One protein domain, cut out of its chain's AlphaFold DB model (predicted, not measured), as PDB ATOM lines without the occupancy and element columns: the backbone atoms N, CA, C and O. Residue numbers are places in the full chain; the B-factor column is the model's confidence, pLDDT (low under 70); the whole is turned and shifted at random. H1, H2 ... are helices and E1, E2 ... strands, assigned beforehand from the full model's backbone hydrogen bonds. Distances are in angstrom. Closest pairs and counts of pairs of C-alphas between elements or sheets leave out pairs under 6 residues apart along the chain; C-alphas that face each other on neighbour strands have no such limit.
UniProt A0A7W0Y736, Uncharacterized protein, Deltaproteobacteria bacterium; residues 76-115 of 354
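This is residues 76 to 115 of the 354 residues of an uncharacterized protein of Deltaproteobacteria bacterium (UniProt A0A7W0Y736). A two-stranded hairpin, E1 and E2, makes one end of a long, loose chain path, and residues 76 to 83, which include most of the short helix H1, stick out as an arm at the other end. After E2, residues 106 to 115 turn away from the hairpin with no named element. The printed part has 40 residues, with one named helix and two named strands in the order H1, E1, E2; the sheet is antiparallel. The class is mixed, helices and strands, though under half of the residues are in named elements. The whole is loose, with a radius of gyration of the C-alphas of 12.6 A, and spans 42 by 20 by 14 A, the arm adding to its length.

H1, residues 80 to 84, has its O i to N i+4 pair within hydrogen-bond range. A tight link of 5 residues joins it to E1, residues 90 to 96. Another tight link of 5 residues leads to E2, residues 102 to 105. E1 and E2 form a hairpin, antiparallel, with 150 degrees between their directions. C-alphas 94 and 104 face each other at 4.0 A. N 91 and O 104 are within hydrogen-bond range at 2.9 A, and N 103 and O 95 at 2.8 A. H1 and E2 are apart.

H1 begins at C-alpha 80, (-89.428, 30.671, 21.764), and is 6.2 A long from first to last C-alpha. E1 runs 14.0 A from C-alpha 90, (-73.981, 29.228, 13.729). E2 runs 9.5 A and ends at C-alpha 105, (-74.642, 33.287, 12.480).

The C-alphas of Gly 76 and Gly 100, the two farthest apart, are 42.3 A apart. Without residues 76 to 83, which stand free, the body spans 28 by 16 by 13 A. The printed part has no cut, and neither link is long. The mean pLDDT of the printed part is 82.3, and no printed residue is under 70.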
ATOM      1  N   GLY A  76     -95.007  25.196  31.560       86.75
ATOM      2  CA  GLY A  76     -96.385  24.849  31.215       86.75
ATOM      3  C   GLY A  76     -96.813  25.316  29.820       86.75
ATOM      4  O   GLY A  76     -97.949  25.052  29.418       86.75
ATOM      5  N   ALA A  77     -95.935  25.991  29.074       91.12
ATOM      6  CA  ALA A  77     -96.165  26.422  27.701       91.12
ATOM      7  C   ALA A  77     -94.869  26.324  26.888       91.12
ATOM      8  O   ALA A  77     -93.790  26.505  27.426       91.12
ATOM      9  N   ILE A  78     -94.988  26.068  25.583       89.19
ATOM     10  CA  ILE A  78     -93.836  26.047  24.672       89.19
ATOM     11  C   ILE A  78     -93.538  27.484  24.230       89.19
ATOM     12  O   ILE A  78     -94.313  28.081  23.463       89.19
ATOM     13  N   ASP A  79     -92.425  28.034  24.704       88.75
ATOM     14  CA  ASP A  79     -91.963  29.381  24.364       88.75
ATOM     15  C   ASP A  79     -90.968  29.393  23.182       88.75
ATOM     16  O   ASP A  79     -90.795  28.409  22.461       88.75
ATOM     17  N   GLU A  80     -90.395  30.556  22.864       85.50
ATOM     18  CA  GLU A  80     -89.428  30.671  21.764       85.50
ATOM     19  C   GLU A  80     -88.099  29.965  22.072       85.50
ATOM     20  O   GLU A  80     -87.511  29.344  21.183       85.50
ATOM     21  N   ARG A  81     -87.656  29.992  23.330       81.75
ATOM     22  CA  ARG A  81     -86.432  29.318  23.766       81.75
ATOM     23  C   ARG A  81     -86.583  27.806  23.638       81.75
ATOM     24  O   ARG A  81     -85.650  27.140  23.197       81.75
ATOM     25  N   ASP A  82     -87.763  27.286  23.953       82.50
ATOM     26  CA  ASP A  82     -88.086  25.875  23.782       82.50
ATOM     27  C   ASP A  82     -88.024  25.427  22.316       82.50
ATOM     28  O   ASP A  82     -87.476  24.368  22.008       82.50
ATOM     29  N   ARG A  83     -88.557  26.248  21.398       84.94
ATOM     30  CA  ARG A  83     -88.549  25.967  19.950       84.94
ATOM     31  C   ARG A  83     -87.157  26.055  19.332       84.94
ATOM     32  O   ARG A  83     -86.886  25.366  18.356       84.94
ATOM     33  N   ARG A  84     -86.290  26.911  19.879       81.69
ATOM     34  CA  ARG A  84     -84.928  27.146  19.371       81.69
ATOM     35  C   ARG A  84     -83.867  26.259  20.023       81.69
ATOM     36  O   ARG A  84     -82.726  26.282  19.583       81.69
ATOM     37  N   MET A  85     -84.231  25.461  21.031       80.31
ATOM     38  CA  MET A  85     -83.298  24.702  21.879       80.31
ATOM     39  C   MET A  85     -82.271  23.863  21.101       80.31
ATOM     40  O   MET A  85     -81.123  23.755  21.526       80.31
ATOM     41  N   PHE A  86     -82.676  23.272  19.974       81.44
ATOM     42  CA  PHE A  86     -81.813  22.432  19.138       81.44
ATOM     43  C   PHE A  86     -81.556  23.012  17.746       81.44
ATOM     44  O   PHE A  86     -81.112  22.287  16.855       81.44
ATOM     45  N   GLU A  87     -81.843  24.296  17.533       85.44
ATOM     46  CA  GLU A  87     -81.473  24.943  16.281       85.44
ATOM     47  C   GLU A  87     -79.957  25.130  16.183       85.44
ATOM     48  O   GLU A  87     -79.282  25.493  17.147       85.44
ATOM     49  N   ILE A  88     -79.418  24.916  14.985       82.88
ATOM     50  CA  ILE A  88     -78.036  25.274  14.677       82.88
ATOM     51  C   ILE A  88     -78.010  26.767  14.369       82.88
ATOM     52  O   ILE A  88     -78.426  27.186  13.297       82.88
ATOM     53  N   GLU A  89     -77.544  27.579  15.311       82.38
ATOM     54  CA  GLU A  89     -77.565  29.041  15.152       82.38
ATOM     55  C   GLU A  89     -76.318  29.607  14.461       82.38
ATOM     56  O   GLU A  89     -76.315  30.775  14.089       82.38
ATOM     57  N   PHE A  90     -75.276  28.795  14.263       81.88
ATOM     58  CA  PHE A  90     -73.981  29.228  13.729       81.88
ATOM     59  C   PHE A  90     -73.446  28.188  12.757       81.88
ATOM     60  O   PHE A  90     -73.508  27.009  13.095       81.88
ATOM     61  N   ASP A  91     -72.905  28.591  11.605       76.12
ATOM     62  CA  ASP A  91     -72.346  27.674  10.597       76.12
ATOM     63  C   ASP A  91     -70.824  27.480  10.706       76.12
ATOM     64  O   ASP A  91     -70.229  26.749   9.909       76.12
ATOM     65  N   GLY A  92     -70.196  28.115  11.703       71.25
ATOM     66  CA  GLY A  92     -68.763  28.015  11.976       71.25
ATOM     67  C   GLY A  92     -67.875  28.652  10.903       71.25
ATOM     68  O   GLY A  92     -66.648  28.539  10.984       71.25
ATOM     69  N   ARG A  93     -68.456  29.324   9.900       73.06
ATOM     70  CA  ARG A  93     -67.744  30.013   8.822       73.06
ATOM     71  C   ARG A  93     -67.999  31.504   8.939       73.06
ATOM     72  O   ARG A  93     -68.881  32.050   8.289       73.06
ATOM     73  N   ALA A  94     -67.169  32.176   9.728       74.38
ATOM     74  CA  ALA A  94     -67.292  33.615   9.889       74.38
ATOM     75  C   ALA A  94     -67.068  34.325   8.543       74.38
ATOM     76  O   ALA A  94     -65.980  34.262   7.957       74.38
ATOM     77  N   THR A  95     -68.111  34.978   8.039       73.31
ATOM     78  CA  THR A  95     -68.082  35.769   6.805       73.31
ATOM     79  C   THR A  95     -68.250  37.248   7.133       73.31
ATOM     80  O   THR A  95     -68.916  37.577   8.109       73.31
ATOM     81  N   PRO A  96     -67.642  38.172   6.368       76.06
ATOM     82  CA  PRO A  96     -67.862  39.594   6.597       76.06
ATOM     83  C   PRO A  96     -69.336  39.956   6.372       76.06
ATOM     84  O   PRO A  96     -69.872  39.726   5.285       76.06
ATOM     85  N   ASN A  97     -69.977  40.538   7.380       78.94
ATOM     86  CA  ASN A  97     -71.312  41.111   7.290       78.94
ATOM     87  C   ASN A  97     -71.280  42.470   6.555       78.94
ATOM     88  O   ASN A  97     -70.238  42.921   6.071       78.94
ATOM     89  N   ALA A  98     -72.437  43.133   6.449       77.75
ATOM     90  CA  ALA A  98     -72.572  44.411   5.740       77.75
ATOM     91  C   ALA A  98     -71.684  45.538   6.308       77.75
ATOM     92  O   ALA A  98     -71.315  46.447   5.563       77.75
ATOM     93  N   ASP A  99     -71.308  45.446   7.585       84.19
ATOM     94  CA  ASP A  99     -70.446  46.400   8.287       84.19
ATOM     95  C   ASP A  99     -68.961  45.977   8.268       84.19
ATOM     96  O   ASP A  99     -68.094  46.686   8.782       84.19
ATOM     97  N   GLY A 100     -68.640  44.846   7.626       78.81
ATOM     98  CA  GLY A 100     -67.290  44.293   7.523       78.81
ATOM     99  C   GLY A 100     -66.836  43.497   8.750       78.81
ATOM    100  O   GLY A 100     -65.677  43.079   8.798       78.81
ATOM    101  N   GLU A 101     -67.720  43.267   9.723       81.31
ATOM    102  CA  GLU A 101     -67.456  42.414  10.882       81.31
ATOM    103  C   GLU A 101     -67.659  40.944  10.519       81.31
ATOM    104  O   GLU A 101     -68.514  40.602   9.710       81.31
ATOM    105  N   LEU A 102     -66.857  40.055  11.100       78.75
ATOM    106  CA  LEU A 102     -66.994  38.621  10.871       78.75
ATOM    107  C   LEU A 102     -68.205  38.082  11.646       78.75
ATOM    108  O   LEU A 102     -68.237  38.182  12.870       78.75
ATOM    109  N   ASP A 103     -69.156  37.493  10.928       80.50
ATOM    110  CA  ASP A 103     -70.392  36.900  11.441       80.50
ATOM    111  C   ASP A 103     -70.535  35.471  10.897       80.50
ATOM    112  O   ASP A 103     -70.442  35.235   9.688       80.50
ATOM    113  N   ASP A 104     -70.692  34.503  11.796       80.56
ATOM    114  CA  ASP A 104     -70.925  33.085  11.500       80.56
ATOM    115  C   ASP A 104     -72.353  32.639  11.851       80.56
ATOM    116  O   ASP A 104     -72.646  31.440  11.864       80.56
ATOM    117  N   SER A 105     -73.254  33.582  12.147       82.88
ATOM    118  CA  SER A 105     -74.642  33.287  12.480       82.88
ATOM    119  C   SER A 105     -75.448  32.827  11.263       82.88
ATOM    120  O   SER A 105     -75.309  33.307  10.135       82.88
ATOM    121  N   ILE A 106     -76.341  31.869  11.499       81.81
ATOM    122  CA  ILE A 106     -77.294  31.395  10.502       81.81
ATOM    123  C   ILE A 106     -78.587  32.215  10.645       81.81
ATOM    124  O   ILE A 106     -79.197  32.199  11.723       81.81
ATOM    125  N   PRO A 107     -79.062  32.892   9.578       86.00
ATOM    126  CA  PRO A 107     -80.272  33.707   9.634       86.00
ATOM    127  C   PRO A 107     -81.499  32.939  10.134       86.00
ATOM    128  O   PRO A 107     -81.689  31.765   9.813       86.00
ATOM    129  N   GLU A 108     -82.368  33.607  10.894       85.25
ATOM    130  CA  GLU A 108     -83.639  33.015  11.324       85.25
ATOM    131  C   GLU A 108     -84.473  32.552  10.118       85.25
ATOM    132  O   GLU A 108     -84.576  33.237   9.100       85.25
ATOM    133  N   GLY A 109     -85.062  31.358  10.229       83.56
ATOM    134  CA  GLY A 109     -85.824  30.732   9.145       83.56
ATOM    135  C   GLY A 109     -84.980  30.039   8.068       83.56
ATOM    136  O   GLY A 109     -85.557  29.388   7.196       83.56
ATOM    137  N   ASP A 110     -83.645  30.118   8.121       87.69
ATOM    138  CA  ASP A 110     -82.777  29.339   7.234       87.69
ATOM    139  C   ASP A 110     -82.931  27.827   7.530       87.69
ATOM    140  O   ASP A 110     -82.802  27.410   8.688       87.69
ATOM    141  N   PRO A 111     -83.181  26.977   6.513       85.62
ATOM    142  CA  PRO A 111     -83.318  25.529   6.688       85.62
ATOM    143  C   PRO A 111     -82.122  24.857   7.373       85.62
ATOM    144  O   PRO A 111     -82.299  23.835   8.037       85.62
ATOM    145  N   ARG A 112     -80.915  25.430   7.263       84.38
ATOM    146  CA  ARG A 112     -79.701  24.930   7.932       84.38
ATOM    147  C   ARG A 112     -79.814  24.946   9.456       84.38
ATOM    148  O   ARG A 112     -79.134  24.162  10.106       84.38
ATOM    149  N   ARG A 113     -80.697  25.775  10.030       86.56
ATOM    150  CA  ARG A 113     -80.967  25.785  11.478       86.56
ATOM    151  C   ARG A 113     -81.691  24.526  11.944       86.56
ATOM    152  O   ARG A 113     -81.619  24.195  13.123       86.56
ATOM    153  N   ARG A 114     -82.398  23.828  11.046       89.69
ATOM    154  CA  ARG A 114     -83.247  22.669  11.366       89.69
ATOM    155  C   ARG A 114     -82.950  21.475  10.459       89.69
ATOM    156  O   ARG A 114     -83.823  21.045   9.700       89.69
ATOM    157  N   PRO A 115     -81.725  20.932  10.505       87.88
ATOM    158  CA  PRO A 115     -81.383  19.800   9.668       87.88
ATOM    159  C   PRO A 115     -82.161  18.544  10.066       87.88
ATOM    160  O   PRO A 115     -82.525  18.337  11.225       87.88
TER     161      PRO A 115